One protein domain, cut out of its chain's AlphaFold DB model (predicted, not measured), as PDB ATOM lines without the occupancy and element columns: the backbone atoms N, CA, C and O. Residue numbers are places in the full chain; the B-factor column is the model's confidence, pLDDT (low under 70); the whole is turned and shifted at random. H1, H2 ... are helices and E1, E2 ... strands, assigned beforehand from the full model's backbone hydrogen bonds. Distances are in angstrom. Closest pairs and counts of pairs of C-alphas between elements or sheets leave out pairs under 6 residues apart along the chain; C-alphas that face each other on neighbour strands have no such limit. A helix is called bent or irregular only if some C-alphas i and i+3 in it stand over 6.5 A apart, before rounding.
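AT A GLANCE: This is residues 24 to 184 of the 200 residues of an uncharacterized protein of Acinetobacter kyonggiensis (UniProt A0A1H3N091). Two strongly twisted antiparallel sheets lie partly face to face, without close contact, and a bent helix covers the far face of the smaller one: its first arm, H1a, lies over E3 and E5. A two-stranded piece, E1 and E4, prolongs the smaller sheet at one end, and the second arm, H1b, packs over one face of this piece with its residues 47 to 52. The printed part has 161 residues, with H1 first and then strands E1 to E11; the sheets run E7 E8 E9 E10 E11, E2 E3 E5 E6 and E1 E4. The class is mixed, helices and strands; the whole is compact, with a radius of gyration of the C-alphas of 16.3 A and spans of 50 by 40 by 25 A.

HOW THE PARTS SIT: Residues 24 to 25 pair, parallel, with residues 66 to 67 of E1, residues 64 to 67. H1, residues 35 to 54, was assigned as one helix by its hydrogen bonds but is bent: C-alphas 44 and 47 are 6.5 A apart. Its arms H1a, residues 35 to 44, and H1b, residues 47 to 54, stand at a shallow tilt of 24 degrees. Every O i to N i+4 pair is within hydrogen-bond range in H1a, 2 of 4 in H1b. The closest C-alphas of H1b and E1 are those of Cys 49 and Ile 65, 6.7 A. E1 and E4, residues 92 to 95, are antiparallel, with N 66 and O 93 at 2.8 A. E2, residues 72 to 75, and E3, residues 84 to 88, form a hairpin, with N 84 and O 75 at 2.8 A. E5, residues 107 to 114, is antiparallel to E3, with N 112 and O 85 at 2.8 A, and forms a hairpin with E6, residues 120 to 128, with N 128 and O 107 at 2.8 A. H1a is on this sheet at a height of 9.8 A, along the strands, at 13 degrees to E3 on the local plane. E7 to E11, residues 133 to 138, 141 to 146, 152 to 156, 161 to 166 and 171 to 175, form a meander, each strand the antiparallel neighbour of the one before; N 136 and O 143, N 144 and O 153, N 163 and O 154, and N 173 and O 164 are 2.8, 2.9, 2.8 and 2.8 A apart.

IN THESE COORDINATES: H1a begins at C-alpha 35, (-20.764, -23.274, -13.136), and is 14.0 A long. E5 measures 23.0 A and E6 22.3 A. E11 ends at C-alpha 175, (-40.007, -38.438, -21.263).

THE WHOLE: The C-alphas farthest apart, those of Glu 56 and Lys 139, are 50.6 A apart. The printed part has no cut; the one long link is E4 to E5. Residues 55 to 59, 96 to 104 and 178 to 184 have pLDDT under 70.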
ATOM      1  N   LYS A  24     -17.289 -34.043   2.640       93.06
ATOM      2  CA  LYS A  24     -16.404 -35.119   2.163       93.06
ATOM      3  C   LYS A  24     -16.734 -35.471   0.714       93.06
ATOM      4  O   LYS A  24     -17.651 -36.245   0.453       93.06
ATOM      5  N   ASN A  25     -15.951 -34.956  -0.228       93.81
ATOM      6  CA  ASN A  25     -16.127 -35.254  -1.648       93.81
ATOM      7  C   ASN A  25     -15.192 -36.386  -2.114       93.81
ATOM      8  O   ASN A  25     -13.980 -36.192  -2.197       93.81
ATOM      9  N   ASN A  26     -15.754 -37.556  -2.442       95.12
ATOM     10  CA  ASN A  26     -15.033 -38.672  -3.081       95.12
ATOM     11  C   ASN A  26     -15.390 -38.833  -4.573       95.12
ATOM     12  O   ASN A  26     -15.056 -39.853  -5.178       95.12
ATOM     13  N   SER A  27     -16.109 -37.862  -5.136       95.00
ATOM     14  CA  SER A  27     -16.568 -37.788  -6.522       95.00
ATOM     15  C   SER A  27     -15.631 -36.902  -7.364       95.00
ATOM     16  O   SER A  27     -14.462 -36.695  -7.023       95.00
ATOM     17  N   ILE A  28     -16.128 -36.369  -8.483       94.56
ATOM     18  CA  ILE A  28     -15.449 -35.332  -9.265       94.56
ATOM     19  C   ILE A  28     -15.204 -34.094  -8.382       94.56
ATOM     20  O   ILE A  28     -16.071 -33.644  -7.633       94.56
ATOM     21  N   SER A  29     -13.992 -33.538  -8.463       92.12
ATOM     22  CA  SER A  29     -13.610 -32.338  -7.711       92.12
ATOM     23  C   SER A  29     -14.435 -31.125  -8.143       92.12
ATOM     24  O   SER A  29     -14.467 -30.793  -9.326       92.12
ATOM     25  N   PHE A  30     -15.015 -30.414  -7.173       90.31
ATOM     26  CA  PHE A  30     -15.876 -29.249  -7.417       90.31
ATOM     27  C   PHE A  30     -15.175 -28.097  -8.147       90.31
ATOM     28  O   PHE A  30     -15.815 -27.348  -8.874       90.31
ATOM     29  N   ASN A  31     -13.849 -27.981  -8.036       86.88
ATOM     30  CA  ASN A  31     -13.061 -26.959  -8.741       86.88
ATOM     31  C   ASN A  31     -13.036 -27.172 -10.259       86.88
ATOM     32  O   ASN A  31     -12.621 -26.284 -10.994       86.88
ATOM     33  N   LYS A  32     -13.350 -28.392 -10.709       90.19
ATOM     34  CA  LYS A  32     -13.330 -28.784 -12.120       90.19
ATOM     35  C   LYS A  32     -14.720 -28.748 -12.747       90.19
ATOM     36  O   LYS A  32     -14.834 -29.052 -13.930       90.19
ATOM     37  N   LEU A  33     -15.750 -28.448 -11.958       94.44
ATOM     38  CA  LEU A  33     -17.116 -28.437 -12.445       94.44
ATOM     39  C   LEU A  33     -17.405 -27.135 -13.205       94.44
ATOM     40  O   LEU A  33     -16.956 -26.069 -12.770       94.44
ATOM     41  N   PRO A  34     -18.161 -27.215 -14.313       95.94
ATOM     42  CA  PRO A  34     -18.838 -26.064 -14.901       95.94
ATOM     43  C   PRO A  34     -19.726 -25.367 -13.869       95.94
ATOM     44  O   PRO A  34     -20.130 -25.980 -12.875       95.94
ATOM     45  N   ILE A  35     -20.025 -24.089 -14.103       94.19
ATOM     46  CA  ILE A  35     -20.764 -23.274 -13.136       94.19
ATOM     47  C   ILE A  35     -22.164 -23.836 -12.883       94.19
ATOM     48  O   ILE A  35     -22.550 -23.953 -11.728       94.19
ATOM     49  N   GLU A  36     -22.847 -24.306 -13.926       94.88
ATOM     50  CA  GLU A  36     -24.207 -24.843 -13.859       94.88
ATOM     51  C   GLU A  36     -24.275 -26.081 -12.948       94.88
ATOM     52  O   GLU A  36     -25.131 -26.191 -12.074       94.88
ATOM     53  N   ILE A  37     -23.301 -26.986 -13.084       97.00
ATOM     54  CA  ILE A  37     -23.220 -28.202 -12.260       97.00
ATOM     55  C   ILE A  37     -22.808 -27.858 -10.829       97.00
ATOM     56  O   ILE A  37     -23.271 -28.473  -9.871       97.00
ATOM     57  N   LYS A  38     -21.914 -26.877 -10.663       94.69
ATOM     58  CA  LYS A  38     -21.485 -26.421  -9.342       94.69
ATOM     59  C   LYS A  38     -22.643 -25.784  -8.571       94.69
ATOM     60  O   LYS A  38     -22.753 -26.035  -7.374       94.69
ATOM     61  N   GLU A  39     -23.466 -24.985  -9.245       92.19
ATOM     62  CA  GLU A  39     -24.661 -24.359  -8.677       92.19
ATOM     63  C   GLU A  39     -25.668 -25.422  -8.235       92.19
ATOM     64  O   GLU A  39     -26.006 -25.430  -7.056       92.19
ATOM     65  N   ALA A  40     -26.016 -26.384  -9.099       91.62
ATOM     66  CA  ALA A  40     -26.915 -27.489  -8.742       91.62
ATOM     67  C   ALA A  40     -26.420 -28.283  -7.516       91.62
ATOM     68  O   ALA A  40     -27.149 -28.477  -6.544       91.62
ATOM     69  N   VAL A  41     -25.137 -28.676  -7.498       93.56
ATOM     70  CA  VAL A  41     -24.543 -29.393  -6.353       93.56
ATOM     71  C   VAL A  41     -24.593 -28.555  -5.069       93.56
ATOM     72  O   VAL A  41     -24.825 -29.100  -3.987       93.56
ATOM     73  N   GLN A  42     -24.351 -27.246  -5.161       91.81
ATOM     74  CA  GLN A  42     -24.385 -26.360  -4.002       91.81
ATOM     75  C   GLN A  42     -25.817 -26.217  -3.469       91.81
ATOM     76  O   GLN A  42     -26.044 -26.541  -2.305       91.81
ATOM     77  N   SER A  43     -26.773 -25.814  -4.306       88.62
ATOM     78  CA  SER A  43     -28.137 -25.505  -3.868       88.62
ATOM     79  C   SER A  43     -28.920 -26.747  -3.440       88.62
ATOM     80  O   SER A  43     -29.539 -26.773  -2.375       88.62
ATOM     81  N   GLU A  44     -28.884 -27.809  -4.240       88.25
ATOM     82  CA  GLU A  44     -29.777 -28.957  -4.046       88.25
ATOM     83  C   GLU A  44     -29.264 -29.930  -2.984       88.25
ATOM     84  O   GLU A  44     -30.045 -30.639  -2.355       88.25
ATOM     85  N   TYR A  45     -27.950 -29.958  -2.748       90.12
ATOM     86  CA  TYR A  45     -27.344 -30.956  -1.869       90.12
ATOM     87  C   TYR A  45     -26.673 -30.329  -0.652       90.12
ATOM     88  O   TYR A  45     -26.962 -30.727   0.478       90.12
ATOM     89  N   ILE A  46     -25.767 -29.373  -0.856       90.19
ATOM     90  CA  ILE A  46     -24.988 -28.794   0.244       90.19
ATOM     91  C   ILE A  46     -25.862 -27.879   1.100       90.19
ATOM     92  O   ILE A  46     -25.962 -28.112   2.305       90.19
ATOM     93  N   ASP A  47     -26.515 -26.894   0.482       88.19
ATOM     94  CA  ASP A  47     -27.356 -25.916   1.177       88.19
ATOM     95  C   ASP A  47     -28.561 -26.609   1.815       88.19
ATOM     96  O   ASP A  47     -28.881 -26.361   2.974       88.19
ATOM     97  N   THR A  48     -29.153 -27.575   1.107       86.06
ATOM     98  CA  THR A  48     -30.244 -28.396   1.646       86.06
ATOM     99  C   THR A  48     -29.789 -29.199   2.869       86.06
ATOM    100  O   THR A  48     -30.462 -29.180   3.895       86.06
ATOM    101  N   CYS A  49     -28.625 -29.863   2.830       85.69
ATOM    102  CA  CYS A  49     -28.104 -30.586   3.998       85.69
ATOM    103  C   CYS A  49     -27.766 -29.649   5.170       85.69
ATOM    104  O   CYS A  49     -27.961 -30.019   6.328       85.69
ATOM    105  N   GLN A  50     -27.282 -28.438   4.890       85.81
ATOM    106  CA  GLN A  50     -27.012 -27.423   5.906       85.81
ATOM    107  C   GLN A  50     -28.304 -26.930   6.575       85.81
ATOM    108  O   GLN A  50     -28.380 -26.899   7.809       85.81
ATOM    109  N   GLY A  51     -29.335 -26.644   5.775       83.19
ATOM    110  CA  GLY A  51     -30.639 -26.171   6.238       83.19
ATOM    111  C   GLY A  51     -31.384 -27.160   7.139       83.19
ATOM    112  O   GLY A  51     -32.188 -26.743   7.962       83.19
ATOM    113  N   ILE A  52     -31.063 -28.460   7.093       78.38
ATOM    114  CA  ILE A  52     -31.677 -29.457   7.996       78.38
ATOM    115  C   ILE A  52     -31.368 -29.166   9.474       78.38
ATOM    116  O   ILE A  52     -32.140 -29.537  10.354       78.38
ATOM    117  N   SER A  53     -30.257 -28.489   9.776       71.06
ATOM    118  CA  SER A  53     -29.947 -28.100  11.160       71.06
ATOM    119  C   SER A  53     -30.794 -26.954  11.706       71.06
ATOM    120  O   SER A  53     -30.822 -26.739  12.918       71.06
ATOM    121  N   GLU A  54     -31.474 -26.234  10.818       71.12
ATOM    122  CA  GLU A  54     -32.389 -25.145  11.151       71.12
ATOM    123  C   GLU A  54     -33.818 -25.662  11.384       71.12
ATOM    124  O   GLU A  54     -34.661 -24.928  11.897       71.12
ATOM    125  N   ASP A  55     -34.084 -26.930  11.057       69.94
ATOM    126  CA  ASP A  55     -35.364 -27.582  11.307       69.94
ATOM    127  C   ASP A  55     -35.484 -27.980  12.790       69.94
ATOM    128  O   ASP A  55     -34.842 -28.923  13.276       69.94
ATOM    129  N   GLU A  56     -36.326 -27.240  13.520       66.31
ATOM    130  CA  GLU A  56     -36.591 -27.449  14.947       66.31
ATOM    131  C   GLU A  56     -37.159 -28.851  15.251       66.31
ATOM    132  O   GLU A  56     -36.966 -29.360  16.362       66.31
ATOM    133  N   GLU A  57     -37.806 -29.507  14.280       67.88
ATOM    134  CA  GLU A  57     -38.400 -30.837  14.440       67.88
ATOM    135  C   GLU A  57     -37.382 -31.971  14.238       67.88
ATOM    136  O   GLU A  57     -37.499 -33.019  14.882       67.88
ATOM    137  N   MET A  58     -36.349 -31.779  13.405       64.38
ATOM    138  CA  MET A  58     -35.394 -32.849  13.077       64.38
ATOM    139  C   MET A  58     -34.260 -33.035  14.107       64.38
ATOM    140  O   MET A  58     -33.544 -34.036  14.051       64.38
ATOM    141  N   GLN A  59     -34.093 -32.120  15.075       65.00
ATOM    142  CA  GLN A  59     -33.059 -32.151  16.137       65.00
ATOM    143  C   GLN A  59     -31.612 -32.379  15.643       65.00
ATOM    144  O   GLN A  59     -30.731 -32.776  16.418       65.00
ATOM    145  N   VAL A  60     -31.331 -32.118  14.364       71.25
ATOM    146  CA  VAL A  60     -30.032 -32.403  13.753       71.25
ATOM    147  C   VAL A  60     -29.046 -31.308  14.108       71.25
ATOM    148  O   VAL A  60     -29.171 -30.169  13.676       71.25
ATOM    149  N   LYS A  61     -28.007 -31.652  14.867       74.06
ATOM    150  CA  LYS A  61     -26.925 -30.716  15.189       74.06
ATOM    151  C   LYS A  61     -25.685 -31.061  14.380       74.06
ATOM    152  O   LYS A  61     -25.180 -32.175  14.488       74.06
ATOM    153  N   ASN A  62     -25.160 -30.076  13.651       79.69
ATOM    154  CA  ASN A  62     -23.928 -30.166  12.857       79.69
ATOM    155  C   ASN A  62     -23.992 -31.223  11.733       79.69
ATOM    156  O   ASN A  62     -23.241 -32.204  11.775       79.69
ATOM    157  N   PRO A  63     -24.881 -31.051  10.740       85.81
ATOM    158  CA  PRO A  63     -24.980 -31.964   9.614       85.81
ATOM    159  C   PRO A  63     -23.655 -32.030   8.856       85.81
ATOM    160  O   PRO A  63     -22.857 -31.090   8.846       85.81
ATOM    161  N   LYS A  64     -23.412 -33.172   8.220       88.50
ATOM    162  CA  LYS A  64     -22.221 -33.404   7.401       88.50
ATOM    163  C   LYS A  64     -22.619 -34.096   6.116       88.50
ATOM    164  O   LYS A  64     -23.278 -35.130   6.151       88.50
ATOM    165  N   ILE A  65     -22.127 -33.592   4.991       89.81
ATOM    166  CA  ILE A  65     -22.428 -34.168   3.684       89.81
ATOM    167  C   ILE A  65     -21.240 -34.951   3.124       89.81
ATOM    168  O   ILE A  65     -20.087 -34.509   3.141       89.81
ATOM    169  N   THR A  66     -21.524 -36.148   2.620       91.56
ATOM    170  CA  THR A  66     -20.566 -37.011   1.932       91.56
ATOM    171  C   THR A  66     -21.072 -37.342   0.537       91.56
ATOM    172  O   THR A  66     -22.155 -37.901   0.384       91.56
ATOM    173  N   PHE A  67     -20.238 -37.081  -0.465       93.12
ATOM    174  CA  PHE A  67     -20.461 -37.468  -1.854       93.12
ATOM    175  C   PHE A  67     -19.615 -38.705  -2.178       93.12
ATOM    176  O   PHE A  67     -18.392 -38.715  -1.967       93.12
ATOM    177  N   ARG A  68     -20.251 -39.774  -2.657       92.69
ATOM    178  CA  ARG A  68     -19.582 -41.011  -3.085       92.69
ATOM    179  C   ARG A  68     -19.080 -40.878  -4.520       92.69
ATOM    180  O   ARG A  68     -19.477 -39.984  -5.255       92.69
ATOM    181  N   LYS A  69     -18.196 -41.793  -4.930       92.06
ATOM    182  CA  LYS A  69     -17.545 -41.775  -6.252       92.06
ATOM    183  C   LYS A  69     -18.530 -41.699  -7.424       92.06
ATOM    184  O   LYS A  69     -18.186 -41.143  -8.457       92.06
ATOM    185  N   GLY A  70     -19.712 -42.286  -7.266       90.81
ATOM    186  CA  GLY A  70     -20.741 -42.333  -8.295       90.81
ATOM    187  C   GLY A  70     -21.673 -41.121  -8.344       90.81
ATOM    188  O   GLY A  70     -22.498 -41.052  -9.247       90.81
ATOM    189  N   PHE A  71     -21.528 -40.165  -7.420       94.81
ATOM    190  CA  PHE A  71     -22.404 -38.994  -7.328       94.81
ATOM    191  C   PHE A  71     -22.396 -38.149  -8.600       94.81
ATOM    192  O   PHE A  71     -23.452 -37.749  -9.065       94.81
ATOM    193  N   LEU A  72     -21.212 -37.896  -9.167       97.25
ATOM    194  CA  LEU A  72     -21.056 -37.155 -10.415       97.25
ATOM    195  C   LEU A  72     -20.377 -38.051 -11.438       97.25
ATOM    196  O   LEU A  72     -19.290 -38.582 -11.191       97.25
ATOM    197  N   VAL A  73     -20.990 -38.159 -12.607       97.25
ATOM    198  CA  VAL A  73     -20.425 -38.860 -13.757       97.25
ATOM    199  C   VAL A  73     -20.319 -37.886 -14.925       97.25
ATOM    200  O   VAL A  73     -21.215 -37.079 -15.137       97.25
ATOM    201  N   ASN A  74     -19.212 -37.957 -15.671       97.75
ATOM    202  CA  ASN A  74     -18.979 -37.134 -16.856       97.75
ATOM    203  C   ASN A  74     -18.684 -38.011 -18.081       97.75
ATOM    204  O   ASN A  74     -17.568 -38.525 -18.242       97.75
ATOM    205  N   VAL A  75     -19.706 -38.224 -18.905       97.69
ATOM    206  CA  VAL A  75     -19.722 -39.165 -20.037       97.69
ATOM    207  C   VAL A  75     -20.548 -38.594 -21.182       97.69
ATOM    208  O   VAL A  75     -21.396 -37.754 -20.952       97.69
ATOM    209  N   ASP A  76     -20.315 -39.069 -22.399       97.38
ATOM    210  CA  ASP A  76     -21.161 -38.775 -23.562       97.38
ATOM    211  C   ASP A  76     -22.401 -39.687 -23.516       97.38
ATOM    212  O   ASP A  76     -22.346 -40.841 -23.955       97.38
ATOM    213  N   PHE A  77     -23.460 -39.241 -22.831       97.75
ATOM    214  CA  PHE A  77     -24.653 -40.052 -22.571       97.75
ATOM    215  C   PHE A  77     -25.578 -40.074 -23.787       97.75
ATOM    216  O   PHE A  77     -26.135 -41.125 -24.116       97.75
ATOM    217  N   ASN A  78     -25.724 -38.931 -24.461       95.81
ATOM    218  CA  ASN A  78     -26.576 -38.788 -25.640       95.81
ATOM    219  C   ASN A  78     -25.882 -39.195 -26.965       95.81
ATOM    220  O   ASN A  78     -26.537 -39.253 -28.013       95.81
ATOM    221  N   ASN A  79     -24.592 -39.553 -26.903       95.50
ATOM    222  CA  ASN A  79     -23.758 -39.992 -28.022       95.50
ATOM    223  C   ASN A  79     -23.679 -38.933 -29.137       95.50
ATOM    224  O   ASN A  79     -23.882 -39.238 -30.326       95.50
ATOM    225  N   ASP A  80     -23.467 -37.672 -28.759       95.25
ATOM    226  CA  ASP A  80     -23.261 -36.538 -29.667       95.25
ATOM    227  C   ASP A  80     -21.785 -36.112 -29.800       95.25
ATOM    228  O   ASP A  80     -21.451 -35.313 -30.680       95.25
ATOM    229  N   GLY A  81     -20.888 -36.725 -29.021       96.25
ATOM    230  CA  GLY A  81     -19.455 -36.441 -29.001       96.25
ATOM    231  C   GLY A  81     -19.025 -35.433 -27.930       96.25
ATOM    232  O   GLY A  81     -17.817 -35.224 -27.759       96.25
ATOM    233  N   LEU A  82     -19.965 -34.834 -27.200       97.44
ATOM    234  CA  LEU A  82     -19.727 -33.959 -26.056       97.44
ATOM    235  C   LEU A  82     -19.910 -34.738 -24.749       97.44
ATOM    236  O   LEU A  82     -20.457 -35.835 -24.720       97.44
ATOM    237  N   LYS A  83     -19.349 -34.230 -23.645       97.75
ATOM    238  CA  LYS A  83     -19.457 -34.920 -22.354       97.75
ATOM    239  C   LYS A  83     -20.488 -34.248 -21.471       97.75
ATOM    240  O   LYS A  83     -20.242 -33.157 -20.953       97.75
ATOM    241  N   ASP A  84     -21.534 -34.995 -21.190       98.31
ATOM    242  CA  ASP A  84     -22.636 -34.657 -20.306       98.31
ATOM    243  C   ASP A  84     -22.252 -34.838 -18.836       98.31
ATOM    244  O   ASP A  84     -21.293 -35.551 -18.501       98.31
ATOM    245  N   TYR A  85     -23.014 -34.209 -17.947       98.44
ATOM    246  CA  TYR A  85     -22.971 -34.506 -16.520       98.44
ATOM    247  C   TYR A  85     -24.227 -35.245 -16.087       98.44
ATOM    248  O   TYR A  85     -25.335 -34.947 -16.517       98.44
ATOM    249  N   ILE A  86     -24.022 -36.210 -15.203       97.88
ATOM    250  CA  ILE A  86     -25.083 -36.946 -14.531       97.88
ATOM    251  C   ILE A  86     -24.849 -36.794 -13.032       97.88
ATOM    252  O   ILE A  86     -23.739 -37.083 -12.560       97.88
ATOM    253  N   ILE A  87     -25.881 -36.378 -12.303       95.94
ATOM    254  CA  ILE A  87     -25.898 -36.325 -10.841       95.94
ATOM    255  C   ILE A  87     -26.778 -37.469 -10.334       95.94
ATOM    256  O   ILE A  87     -27.896 -37.659 -10.804       95.94
ATOM    257  N   ARG A  88     -26.254 -38.279  -9.410       93.06
ATOM    258  CA  ARG A  88     -26.975 -39.418  -8.821       93.06
ATOM    259  C   ARG A  88     -27.172 -39.183  -7.336       93.06
ATOM    260  O   ARG A  88     -26.228 -39.330  -6.555       93.06
ATOM    261  N   SER A  89     -28.390 -38.842  -6.936       90.06
ATOM    262  CA  SER A  89     -28.652 -38.430  -5.557       90.06
ATOM    263  C   SER A  89     -28.482 -39.578  -4.543       90.06
ATOM    264  O   SER A  89     -28.088 -39.337  -3.401       90.06
ATOM    265  N   SER A  90     -28.650 -40.838  -4.971       87.00
ATOM    266  CA  SER A  90     -28.371 -42.046  -4.165       87.00
ATOM    267  C   SER A  90     -26.932 -42.154  -3.661       87.00
ATOM    268  O   SER A  90     -26.661 -42.850  -2.680       87.00
ATOM    269  N   ASP A  91     -25.996 -41.464  -4.308       90.38
ATOM    270  CA  ASP A  91     -24.588 -41.437  -3.931       90.38
ATOM    271  C   ASP A  91     -24.238 -40.279  -2.977       90.38
ATOM    272  O   ASP A  91     -23.057 -40.002  -2.732       90.38
ATOM    273  N   VAL A  92     -25.249 -39.629  -2.396       89.31
ATOM    274  CA  VAL A  92     -25.100 -38.589  -1.374       89.31
ATOM    275  C   VAL A  92     -25.562 -39.101  -0.020       89.31
ATOM    276  O   VAL A  92     -26.508 -39.870   0.121       89.31
ATOM    277  N   THR A  93     -24.864 -38.693   1.030       87.62
ATOM    278  CA  THR A  93     -25.287 -38.942   2.407       87.62
ATOM    279  C   THR A  93     -25.149 -37.654   3.199       87.62
ATOM    280  O   THR A  93     -24.038 -37.146   3.332       87.62
ATOM    281  N   CYS A  94     -26.258 -37.155   3.739       86.19
ATOM    282  CA  CYS A  94     -26.262 -36.118   4.767       86.19
ATOM    283  C   CYS A  94     -26.396 -36.804   6.133       86.19
ATOM    284  O   CYS A  94     -27.453 -37.327   6.481       86.19
ATOM    285  N   GLU A  95     -25.288 -36.897   6.865       80.62
ATOM    286  CA  GLU A  95     -25.240 -37.445   8.220       80.62
ATOM    287  C   GLU A  95     -25.929 -36.481   9.191       80.62
ATOM    288  O   GLU A  95     -25.715 -35.270   9.130       80.62
ATOM    289  N   GLY A  96     -26.725 -37.038  10.104       64.00
ATOM    290  CA  GLY A  96     -27.497 -36.279  11.085       64.00
ATOM    291  C   GLY A  96     -28.967 -36.124  10.703       64.00
ATOM    292  O   GLY A  96     -29.791 -36.074  11.601       64.00
ATOM    293  N   ALA A  97     -29.304 -36.152   9.415       56.97
ATOM    294  CA  ALA A  97     -30.680 -36.157   8.926       56.97
ATOM    295  C   ALA A  97     -31.269 -37.579   8.859       56.97
ATOM    296  O   ALA A  97     -30.535 -38.552   8.643       56.97
ATOM    297  N   TYR A  98     -32.602 -37.711   8.947       52.31
ATOM    298  CA  TYR A  98     -33.281 -38.818   8.257       52.31
ATOM    299  C   TYR A  98     -32.816 -38.738   6.797       52.31
ATOM    300  O   TYR A  98     -32.775 -37.638   6.249       52.31
ATOM    301  N   SER A  99     -32.348 -39.843   6.197       51.16
ATOM    302  CA  SER A  99     -31.802 -39.782   4.830       51.16
ATOM    303  C   SER A  99     -32.757 -38.984   3.936       51.16
ATOM    304  O   SER A  99     -33.962 -39.225   3.937       51.16
ATOM    305  N   MET A 100     -32.207 -38.031   3.182       52.03
ATOM    306  CA  MET A 100     -32.949 -37.179   2.240       52.03
ATOM    307  C   MET A 100     -33.780 -37.981   1.214       52.03
ATOM    308  O   MET A 100     -34.604 -37.406   0.515       52.03
ATOM    309  N   PHE A 101     -33.612 -39.309   1.162       52.03
ATOM    310  CA  PHE A 101     -34.340 -40.240   0.300       52.03
ATOM    311  C   PHE A 101     -34.930 -41.450   1.062       52.03
ATOM    312  O   PHE A 101     -35.203 -42.492   0.464       52.03
ATOM    313  N   THR A 102     -35.128 -41.385   2.390       41.78
ATOM    314  CA  THR A 102     -35.700 -42.527   3.128       41.78
ATOM    315  C   THR A 102     -37.126 -42.841   2.703       41.78
ATOM    316  O   THR A 102     -37.995 -41.976   2.688       41.78
ATOM    317  N   GLY A 103     -37.382 -44.133   2.495       51.12
ATOM    318  CA  GLY A 103     -38.720 -44.710   2.511       51.12
ATOM    319  C   GLY A 103     -38.922 -45.676   1.359       51.12
ATOM    320  O   GLY A 103     -39.061 -46.873   1.596       51.12
ATOM    321  N   ASN A 104     -38.877 -45.184   0.117       58.09
ATOM    322  CA  ASN A 104     -39.322 -45.936  -1.067       58.09
ATOM    323  C   ASN A 104     -38.574 -45.606  -2.379       58.09
ATOM    324  O   ASN A 104     -39.076 -45.963  -3.441       58.09
ATOM    325  N   SER A 105     -37.412 -44.951  -2.325       70.31
ATOM    326  CA  SER A 105     -36.743 -44.405  -3.513       70.31
ATOM    327  C   SER A 105     -35.228 -44.630  -3.495       70.31
ATOM    328  O   SER A 105     -34.602 -44.572  -2.434       70.31
ATOM    329  N   ASP A 106     -34.663 -44.852  -4.680       75.38
ATOM    330  CA  ASP A 106     -33.231 -44.848  -4.985       75.38
ATOM    331  C   ASP A 106     -32.744 -43.425  -5.354       75.38
ATOM    332  O   ASP A 106     -31.670 -43.252  -5.928       75.38
ATOM    333  N   GLY A 107     -33.522 -42.390  -5.021       84.50
ATOM    334  CA  GLY A 107     -33.202 -40.985  -5.242       84.50
ATOM    335  C   GLY A 107     -33.626 -40.455  -6.614       84.50
ATOM    336  O   GLY A 107     -34.632 -40.875  -7.175       84.50
ATOM    337  N   PHE A 108     -32.854 -39.515  -7.148       88.00
ATOM    338  CA  PHE A 108     -33.026 -38.906  -8.461       88.00
ATOM    339  C   PHE A 108     -31.790 -39.140  -9.335       88.00
ATOM    340  O   PHE A 108     -30.664 -39.297  -8.839       88.00
ATOM    341  N   ILE A 109     -32.017 -39.131 -10.646       92.12
ATOM    342  CA  ILE A 109     -30.987 -38.964 -11.668       92.12
ATOM    343  C   ILE A 109     -31.241 -37.626 -12.355       92.12
ATOM    344  O   ILE A 109     -32.232 -37.491 -13.074       92.12
ATOM    345  N   ASP A 110     -30.315 -36.690 -12.192       93.69
ATOM    346  CA  ASP A 110     -30.294 -35.446 -12.957       93.69
ATOM    347  C   ASP A 110     -29.321 -35.586 -14.125       93.69
ATOM    348  O   ASP A 110     -28.194 -36.068 -13.954       93.69
ATOM    349  N   ILE A 111     -29.742 -35.181 -15.321       96.75
ATOM    350  CA  ILE A 111     -28.924 -35.238 -16.535       96.75
ATOM    351  C   ILE A 111     -28.801 -33.839 -17.124       96.75
ATOM    352  O   ILE A 111     -29.797 -33.152 -17.349       96.75
ATOM    353  N   TYR A 112     -27.563 -33.454 -17.418       97.44
ATOM    354  CA  TYR A 112     -27.206 -32.181 -18.022       97.44
ATOM    355  C   TYR A 112     -26.452 -32.427 -19.322       97.44
ATOM    356  O   TYR A 112     -25.334 -32.953 -19.290       97.44
ATOM    357  N   PHE A 113     -27.034 -32.026 -20.449       97.31
ATOM    358  CA  PHE A 113     -26.371 -32.142 -21.744       97.31
ATOM    359  C   PHE A 113     -25.454 -30.956 -21.998       97.31
ATOM    360  O   PHE A 113     -25.820 -29.807 -21.743       97.31
ATOM    361  N   GLN A 114     -24.252 -31.243 -22.495       98.19
ATOM    362  CA  GLN A 114     -23.353 -30.188 -22.940       98.19
ATOM    363  C   GLN A 114     -23.810 -29.673 -24.307       98.19
ATOM    364  O   GLN A 114     -23.959 -30.446 -25.245       98.19
ATOM    365  N   ASN A 115     -23.984 -28.362 -24.454       95.50
ATOM    366  CA  ASN A 115     -24.262 -27.750 -25.751       95.50
ATOM    367  C   ASN A 115     -22.978 -27.296 -26.467       95.50
ATOM    368  O   ASN A 115     -21.890 -27.248 -25.889       95.50
ATOM    369  N   GLU A 116     -23.100 -26.914 -27.742       95.69
ATOM    370  CA  GLU A 116     -21.966 -26.495 -28.585       95.69
ATOM    371  C   GLU A 116     -21.215 -25.263 -28.046       95.69
ATOM    372  O   GLU A 116     -20.041 -25.063 -28.356       95.69
ATOM    373  N   ALA A 117     -21.864 -24.444 -27.210       96.50
ATOM    374  CA  ALA A 117     -21.230 -23.308 -26.542       96.50
ATOM    375  C   ALA A 117     -20.405 -23.722 -25.306       96.50
ATOM    376  O   ALA A 117     -19.801 -22.868 -24.654       96.50
ATOM    377  N   GLY A 118     -20.381 -25.015 -24.972       94.88
ATOM    378  CA  GLY A 118     -19.694 -25.572 -23.811       94.88
ATOM    379  C   GLY A 118     -20.441 -25.380 -22.490       94.88
ATOM    380  O   GLY A 118     -19.847 -25.634 -21.441       94.88
ATOM    381  N   LYS A 119     -21.703 -24.936 -22.536       96.38
ATOM    382  CA  LYS A 119     -22.591 -24.812 -21.372       96.38
ATOM    383  C   LYS A 119     -23.401 -26.086 -21.170       96.38
ATOM    384  O   LYS A 119     -23.415 -26.950 -22.044       96.38
ATOM    385  N   TYR A 120     -24.063 -26.181 -20.025       96.50
ATOM    386  CA  TYR A 120     -24.807 -27.367 -19.622       96.50
ATOM    387  C   TYR A 120     -26.282 -27.047 -19.413       96.50
ATOM    388  O   TYR A 120     -26.627 -26.258 -18.538       96.50
ATOM    389  N   ASP A 121     -27.133 -27.690 -20.206       94.94
ATOM    390  CA  ASP A 121     -28.584 -27.569 -20.108       94.94
ATOM    391  C   ASP A 121     -29.117 -28.720 -19.247       94.94
ATOM    392  O   ASP A 121     -28.820 -29.884 -19.522       94.94
ATOM    393  N   HIS A 122     -29.882 -28.412 -18.198       93.75
ATOM    394  CA  HIS A 122     -30.562 -29.431 -17.395       93.75
ATOM    395  C   HIS A 122     -31.718 -30.016 -18.206       93.75
ATOM    396  O   HIS A 122     -32.671 -29.306 -18.510       93.75
ATOM    397  N   VAL A 123     -31.622 -31.292 -18.579       93.69
ATOM    398  CA  VAL A 123     -32.539 -31.909 -19.551       93.69
ATOM    399  C   VAL A 123     -33.481 -32.944 -18.952       93.69
ATOM    400  O   VAL A 123     -34.487 -33.272 -19.584       93.69
ATOM    401  N   LEU A 124     -33.166 -33.475 -17.770       93.00
ATOM    402  CA  LEU A 124     -33.984 -34.476 -17.096       93.00
ATOM    403  C   LEU A 124     -33.704 -34.481 -15.593       93.00
ATOM    404  O   LEU A 124     -32.562 -34.717 -15.211       93.00
ATOM    405  N   ASN A 125     -34.761 -34.367 -14.789       90.38
ATOM    406  CA  ASN A 125     -34.800 -34.807 -13.396       90.38
ATOM    407  C   ASN A 125     -35.691 -36.057 -13.331       90.38
ATOM    408  O   ASN A 125     -36.894 -35.995 -13.607       90.38
ATOM    409  N   TYR A 126     -35.096 -37.214 -13.040       89.00
ATOM    410  CA  TYR A 126     -35.799 -38.496 -13.032       89.00
ATOM    411  C   TYR A 126     -35.836 -39.095 -11.631       89.00
ATOM    412  O   TYR A 126     -34.804 -39.523 -11.111       89.00
ATOM    413  N   TRP A 127     -37.026 -39.160 -11.030       85.50
ATOM    414  CA  TRP A 127     -37.221 -39.837  -9.749       85.50
ATOM    415  C   TRP A 127     -37.138 -41.350  -9.923       85.50
ATOM    416  O   TRP A 127     -37.877 -41.951 -10.707       85.50
ATOM    417  N   LEU A 128     -36.262 -41.969  -9.145       77.75
ATOM    418  CA  LEU A 128     -36.146 -43.409  -9.040       77.75
ATOM    419  C   LEU A 128     -37.062 -43.914  -7.927       77.75
ATOM    420  O   LEU A 128     -36.996 -43.462  -6.781       77.75
ATOM    421  N   GLY A 129     -37.888 -44.903  -8.246       78.19
ATOM    422  CA  GLY A 129     -38.432 -45.819  -7.256       78.19
ATOM    423  C   GLY A 129     -37.331 -46.745  -6.726       78.19
ATOM    424  O   GLY A 129     -36.250 -46.296  -6.368       78.19
ATOM    425  N   ARG A 130     -37.599 -48.051  -6.639       78.94
ATOM    426  CA  ARG A 130     -36.606 -49.071  -6.231       78.94
ATOM    427  C   ARG A 130     -36.165 -49.932  -7.404       78.94
ATOM    428  O   ARG A 130     -36.078 -51.159  -7.306       78.94
ATOM    429  N   GLU A 131     -36.001 -49.311  -8.563       82.62
ATOM    430  CA  GLU A 131     -35.626 -50.030  -9.768       82.62
ATOM    431  C   GLU A 131     -34.189 -50.553  -9.687       82.62
ATOM    432  O   GLU A 131     -33.884 -51.532 -10.368       82.62
ATOM    433  N   GLY A 132     -33.308 -49.957  -8.874       86.38
ATOM    434  CA  GLY A 132     -31.893 -50.320  -8.820       86.38
ATOM    435  C   GLY A 132     -31.168 -50.004 -10.129       86.38
ATOM    436  O   GLY A 132     -30.390 -50.825 -10.620       86.38
ATOM    437  N   LEU A 133     -31.481 -48.858 -10.744       91.44
ATOM    438  CA  LEU A 133     -30.864 -48.429 -11.997       91.44
ATOM    439  C   LEU A 133     -29.396 -48.037 -11.787       91.44
ATOM    440  O   LEU A 133     -29.083 -47.055 -11.122       91.44
ATOM    441  N   GLU A 134     -28.495 -48.757 -12.453       92.88
ATOM    442  CA  GLU A 134     -27.064 -48.443 -12.480       92.88
ATOM    443  C   GLU A 134     -26.629 -48.024 -13.882       92.88
ATOM    444  O   GLU A 134     -27.067 -48.597 -14.885       92.88
ATOM    445  N   LEU A 135     -25.739 -47.034 -13.963       95.56
ATOM    446  CA  LEU A 135     -25.203 -46.563 -15.236       95.56
ATOM    447  C   LEU A 135     -24.208 -47.585 -15.792       95.56
ATOM    448  O   LEU A 135     -23.152 -47.831 -15.204       95.56
ATOM    449  N   LYS A 136     -24.504 -48.138 -16.966       95.56
ATOM    450  CA  LYS A 136     -23.643 -49.093 -17.664       95.56
ATOM    451  C   LYS A 136     -23.199 -48.534 -19.003       95.56
ATOM    452  O   LYS A 136     -23.988 -47.976 -19.765       95.56
ATOM    453  N   LYS A 137     -21.921 -48.742 -19.312       95.12
ATOM    454  CA  LYS A 137     -21.406 -48.557 -20.665       95.12
ATOM    455  C   LYS A 137     -21.829 -49.751 -21.517       95.12
ATOM    456  O   LYS A 137     -21.548 -50.893 -21.158       95.12
ATOM    457  N   ILE A 138     -22.471 -49.478 -22.642       92.75
ATOM    458  CA  ILE A 138     -22.839 -50.465 -23.659       92.75
ATOM    459  C   ILE A 138     -22.042 -50.201 -24.941       92.75
ATOM    460  O   ILE A 138     -21.274 -49.243 -25.022       92.75
ATOM    461  N   LYS A 139     -22.185 -51.075 -25.944       88.81
ATOM    462  CA  LYS A 139     -21.451 -50.958 -27.214       88.81
ATOM    463  C   LYS A 139     -21.645 -49.586 -27.873       88.81
ATOM    464  O   LYS A 139     -20.676 -49.011 -28.355       88.81
ATOM    465  N   ASP A 140     -22.874 -49.078 -27.827       84.56
ATOM    466  CA  ASP A 140     -23.305 -47.905 -28.591       84.56
ATOM    467  C   ASP A 140     -23.563 -46.665 -27.709       84.56
ATOM    468  O   ASP A 140     -24.247 -45.740 -28.139       84.56
ATOM    469  N   GLY A 141     -23.037 -46.637 -26.477       92.19
ATOM    470  CA  GLY A 141     -23.180 -45.493 -25.567       92.19
ATOM    471  C   GLY A 141     -23.320 -45.894 -24.102       92.19
ATOM    472  O   GLY A 141     -22.668 -46.831 -23.628       92.19
ATOM    473  N   TYR A 142     -24.187 -45.189 -23.381       96.44
ATOM    474  CA  TYR A 142     -24.495 -45.451 -21.979       96.44
ATOM    475  C   TYR A 142     -25.986 -45.694 -21.781       96.44
ATOM    476  O   TYR A 142     -26.830 -45.210 -22.532       96.44
ATOM    477  N   ARG A 143     -26.309 -46.483 -20.759       96.06
ATOM    478  CA  ARG A 143     -27.683 -46.807 -20.392       96.06
ATOM    479  C   ARG A 143     -27.758 -47.078 -18.902       96.06
ATOM    480  O   ARG A 143     -26.916 -47.795 -18.366       96.06
ATOM    481  N   PHE A 144     -28.786 -46.561 -18.251       96.12
ATOM    482  CA  PHE A 144     -29.148 -47.015 -16.918       96.12
ATOM    483  C   PHE A 144     -29.907 -48.328 -17.023       96.12
ATOM    484  O   PHE A 144     -30.839 -48.441 -17.818       96.12
ATOM    485  N   THR A 145     -29.509 -49.349 -16.275       95.69
ATOM    486  CA  THR A 145     -30.144 -50.672 -16.334       95.69
ATOM    487  C   THR A 145     -30.203 -51.294 -14.950       95.69
ATOM    488  O   THR A 145     -29.212 -51.274 -14.220       95.69
ATOM    489  N   SER A 146     -31.352 -51.875 -14.627       93.81
ATOM    490  CA  SER A 146     -31.544 -52.705 -13.446       93.81
ATOM    491  C   SER A 146     -31.077 -54.131 -13.712       93.81
ATOM    492  O   SER A 146     -31.398 -54.715 -14.745       93.81
ATOM    493  N   GLU A 147     -30.354 -54.718 -12.763       92.31
ATOM    494  CA  GLU A 147     -30.052 -56.158 -12.776       92.31
ATOM    495  C   GLU A 147     -31.197 -57.010 -12.209       92.31
ATOM    496  O   GLU A 147     -31.143 -58.235 -12.289       92.31
ATOM    497  N   TYR A 148     -32.226 -56.379 -11.639       90.12
ATOM    498  CA  TYR A 148     -33.244 -57.065 -10.845       90.12
ATOM    499  C   TYR A 148     -34.564 -57.267 -11.582       90.12
ATOM    500  O   TYR A 148     -35.292 -58.210 -11.277       90.12
ATOM    501  N   ASN A 149     -34.917 -56.359 -12.491       90.50
ATOM    502  CA  ASN A 149     -36.281 -56.298 -13.011       90.50
ATOM    503  C   ASN A 149     -36.386 -55.764 -14.445       90.50
ATOM    504  O   ASN A 149     -37.444 -55.267 -14.813       90.50
ATOM    505  N   ASP A 150     -35.309 -55.829 -15.230       92.88
ATOM    506  CA  ASP A 150     -35.235 -55.369 -16.628       92.88
ATOM    507  C   ASP A 150     -35.529 -53.874 -16.861       92.88
ATOM    508  O   ASP A 150     -35.569 -53.426 -18.012       92.88
ATOM    509  N   SER A 151     -35.709 -53.074 -15.803       94.31
ATOM    510  CA  SER A 151     -35.952 -51.637 -15.943       94.31
ATOM    511  C   SER A 151     -34.737 -50.923 -16.527       94.31
ATOM    512  O   SER A 151     -33.587 -51.312 -16.290       94.31
ATOM    513  N   TYR A 152     -34.980 -49.857 -17.284       95.44
ATOM    514  CA  TYR A 152     -33.911 -49.054 -17.861       95.44
ATOM    515  C   TYR A 152     -34.323 -47.608 -18.124       95.44
ATOM    516  O   TYR A 152     -35.488 -47.323 -18.374       95.44
ATOM    517  N   LEU A 153     -33.323 -46.729 -18.179       95.62
ATOM    518  CA  LEU A 153     -33.436 -45.365 -18.693       95.62
ATOM    519  C   LEU A 153     -32.348 -45.155 -19.756       95.62
ATOM    520  O   LEU A 153     -31.176 -45.486 -19.545       95.62
ATOM    521  N   VAL A 154     -32.741 -44.658 -20.927       95.62
ATOM    522  CA  VAL A 154     -31.839 -44.467 -22.072       95.62
ATOM    523  C   VAL A 154     -32.230 -43.232 -22.875       95.62
ATOM    524  O   VAL A 154     -33.409 -42.894 -22.951       95.62
ATOM    525  N   TRP A 155     -31.252 -42.588 -23.503       95.62
ATOM    526  CA  TRP A 155     -31.499 -41.601 -24.547       95.62
ATOM    527  C   TRP A 155     -31.705 -42.291 -25.901       95.62
ATOM    528  O   TRP A 155     -30.852 -43.062 -26.345       95.62
ATOM    529  N   ASP A 156     -32.821 -42.011 -26.571       93.44
ATOM    530  CA  ASP A 156     -33.071 -42.459 -27.938       93.44
ATOM    531  C   ASP A 156     -32.867 -41.299 -28.919       93.44
ATOM    532  O   ASP A 156     -33.712 -40.414 -29.079       93.44
ATOM    533  N   LYS A 157     -31.726 -41.337 -29.613       90.94
ATOM    534  CA  LYS A 157     -31.315 -40.329 -30.598       90.94
ATOM    535  C   LYS A 157     -32.214 -40.285 -31.838       90.94
ATOM    536  O   LYS A 157     -32.235 -39.277 -32.534       90.94
ATOM    537  N   SER A 158     -32.950 -41.357 -32.145       91.75
ATOM    538  CA  SER A 158     -33.826 -41.381 -33.326       91.75
ATOM    539  C   SER A 158     -35.079 -40.527 -33.138       91.75
ATOM    540  O   SER A 158     -35.598 -39.976 -34.109       91.75
ATOM    541  N   ILE A 159     -35.532 -40.384 -31.890       92.25
ATOM    542  CA  ILE A 159     -36.710 -39.589 -31.525       92.25
ATOM    543  C   ILE A 159     -36.372 -38.378 -30.649       92.25
ATOM    544  O   ILE A 159     -37.271 -37.608 -30.326       92.25
ATOM    545  N   ASN A 160     -35.098 -38.188 -30.290       90.81
ATOM    546  CA  ASN A 160     -34.610 -37.140 -29.391       90.81
ATOM    547  C   ASN A 160     -35.392 -37.083 -28.068       90.81
ATOM    548  O   ASN A 160     -35.860 -36.019 -27.651       90.81
ATOM    549  N   LYS A 161     -35.569 -38.245 -27.433       93.38
ATOM    550  CA  LYS A 161     -36.279 -38.376 -26.154       93.38
ATOM    551  C   LYS A 161     -35.594 -39.377 -25.243       93.38
ATOM    552  O   LYS A 161     -34.957 -40.326 -25.704       93.38
ATOM    553  N   PHE A 162     -35.804 -39.208 -23.943       94.62
ATOM    554  CA  PHE A 162     -35.520 -40.274 -22.998       94.62
ATOM    555  C   PHE A 162     -36.623 -41.326 -23.061       94.62
ATOM    556  O   PHE A 162     -37.809 -41.017 -23.172       94.62
ATOM    557  N   ILE A 163     -36.216 -42.584 -22.971       94.38
ATOM    558  CA  ILE A 163     -37.110 -43.719 -22.807       94.38
ATOM    559  C   ILE A 163     -36.836 -44.307 -21.434       94.38
ATOM    560  O   ILE A 163     -35.743 -44.835 -21.197       94.38
ATOM    561  N   SER A 164     -37.847 -44.263 -20.571       94.00
ATOM    562  CA  SER A 164     -37.881 -45.074 -19.362       94.00
ATOM    563  C   SER A 164     -38.714 -46.327 -19.608       94.00
ATOM    564  O   SER A 164     -39.752 -46.296 -20.271       94.00
ATOM    565  N   TYR A 165     -38.241 -47.455 -19.105       94.06
ATOM    566  CA  TYR A 165     -38.989 -48.696 -19.080       94.06
ATOM    567  C   TYR A 165     -38.961 -49.257 -17.672       94.06
ATOM    568  O   TYR A 165     -37.886 -49.499 -17.122       94.06
ATOM    569  N   TYR A 166     -40.146 -49.505 -17.127       91.88
ATOM    570  CA  TYR A 166     -40.324 -50.150 -15.841       91.88
ATOM    571  C   TYR A 166     -40.722 -51.606 -16.068       91.88
ATOM    572  O   TYR A 166     -41.866 -51.915 -16.425       91.88
ATOM    573  N   GLY A 167     -39.761 -52.514 -15.903       90.44
ATOM    574  CA  GLY A 167     -39.946 -53.917 -16.261       90.44
ATOM    575  C   GLY A 167     -40.986 -54.682 -15.431       90.44
ATOM    576  O   GLY A 167     -41.711 -55.474 -16.038       90.44
ATOM    577  N   PRO A 168     -41.190 -54.416 -14.120       90.06
ATOM    578  CA  PRO A 168     -42.267 -55.050 -13.353       90.06
ATOM    579  C   PRO A 168     -43.667 -54.854 -13.950       90.06
ATOM    580  O   PRO A 168     -44.466 -55.788 -13.953       90.06
ATOM    581  N   GLU A 169     -43.958 -53.668 -14.495       91.88
ATOM    582  CA  GLU A 169     -45.249 -53.359 -15.138       91.88
ATOM    583  C   GLU A 169     -45.202 -53.475 -16.665       91.88
ATOM    584  O   GLU A 169     -46.221 -53.312 -17.334       91.88
ATOM    585  N   LYS A 170     -44.023 -53.740 -17.239       92.62
ATOM    586  CA  LYS A 170     -43.757 -53.644 -18.682       92.62
ATOM    587  C   LYS A 170     -44.191 -52.298 -19.273       92.62
ATOM    588  O   LYS A 170     -44.583 -52.229 -20.441       92.62
ATOM    589  N   ARG A 171     -44.122 -51.235 -18.473       91.44
ATOM    590  CA  ARG A 171     -44.534 -49.889 -18.866       91.44
ATOM    591  C   ARG A 171     -43.368 -49.178 -19.536       91.44
ATOM    592  O   ARG A 171     -42.244 -49.256 -19.053       91.44
ATOM    593  N   LYS A 172     -43.636 -48.507 -20.654       93.62
ATOM    594  CA  LYS A 172     -42.660 -47.698 -21.385       93.62
ATOM    595  C   LYS A 172     -43.150 -46.259 -21.426       93.62
ATOM    596  O   LYS A 172     -44.200 -46.002 -22.008       93.62
ATOM    597  N   ASP A 173     -42.340 -45.359 -20.894       91.31
ATOM    598  CA  ASP A 173     -42.605 -43.930 -20.848       91.31
ATOM    599  C   ASP A 173     -41.606 -43.207 -21.761       91.31
ATOM    600  O   ASP A 173     -40.411 -43.522 -21.786       91.31
ATOM    601  N   ILE A 174     -42.107 -42.262 -22.555       92.69
ATOM    602  CA  ILE A 174     -41.287 -41.350 -23.358       92.69
ATOM    603  C   ILE A 174     -41.288 -40.028 -22.605       92.69
ATOM    604  O   ILE A 174     -42.347 -39.427 -22.449       92.69
ATOM    605  N   LEU A 175     -40.124 -39.616 -22.115       90.00
ATOM    606  CA  LEU A 175     -40.007 -38.438 -21.263       90.00
ATOM    607  C   LEU A 175     -39.629 -37.226 -22.110       90.00
ATOM    608  O   LEU A 175     -38.748 -37.302 -22.979       90.00
ATOM    609  N   ASP A 176     -40.308 -36.115 -21.854       81.62
ATOM    610  CA  ASP A 176     -39.992 -34.838 -22.470       81.62
ATOM    611  C   ASP A 176     -38.736 -34.225 -21.838       81.62
ATOM    612  O   ASP A 176     -38.430 -34.431 -20.666       81.62
ATOM    613  N   LEU A 177     -37.979 -33.485 -22.651       77.62
ATOM    614  CA  LEU A 177     -36.848 -32.702 -22.164       77.62
ATOM    615  C   LEU A 177     -37.372 -31.575 -21.276       77.62
ATOM    616  O   LEU A 177     -38.376 -30.951 -21.625       77.62
ATOM    617  N   ASN A 178     -36.656 -31.282 -20.193       69.12
ATOM    618  CA  ASN A 178     -37.009 -30.242 -19.222       69.12
ATOM    619  C   ASN A 178     -38.338 -30.511 -18.495       69.12
ATOM    620  O   ASN A 178     -38.976 -29.579 -18.006       69.12
ATOM    621  N   ASP A 179     -38.773 -31.772 -18.425       58.25
ATOM    622  CA  ASP A 179     -39.817 -32.166 -17.488       58.25
ATOM    623  C   ASP A 179     -39.217 -32.121 -16.072       58.25
ATOM    624  O   ASP A 179     -38.714 -33.117 -15.553       58.25
ATOM    625  N   GLU A 180     -39.212 -30.924 -15.470       48.41
ATOM    626  CA  GLU A 180     -38.730 -30.653 -14.102       48.41
ATOM    627  C   GLU A 180     -39.517 -31.434 -13.029       48.41
ATOM    628  O   GLU A 180     -39.230 -31.325 -11.841       48.41
ATOM    629  N   ASN A 181     -40.515 -32.230 -13.427       47.88
ATOM    630  CA  ASN A 181     -41.277 -33.113 -12.563       47.88
ATOM    631  C   ASN A 181     -41.792 -34.326 -13.351       47.88
ATOM    632  O   ASN A 181     -43.003 -34.583 -13.358       47.88
ATOM    633  N   SER A 182     -40.888 -35.136 -13.924       45.78
ATOM    634  CA  SER A 182     -41.228 -36.464 -14.474       45.78
ATOM    635  C   SER A 182     -41.614 -37.478 -13.367       45.78
ATOM    636  O   SER A 182     -41.145 -38.605 -13.262       45.78
ATOM    637  N   THR A 183     -42.549 -37.069 -12.509       42.00
ATOM    638  CA  THR A 183     -43.333 -37.844 -11.541       42.00
ATOM    639  C   THR A 183     -44.337 -38.776 -12.223       42.00
ATOM    640  O   THR A 183     -45.110 -39.468 -11.551       42.00
ATOM    641  N   THR A 184     -44.292 -38.872 -13.556       42.66
ATOM    642  CA  THR A 184     -44.969 -39.857 -14.406       42.66
ATOM    643  C   THR A 184     -44.420 -41.274 -14.187       42.66
ATOM    644  O   THR A 184     -44.164 -42.030 -15.113       42.66
TER     645      THR A 184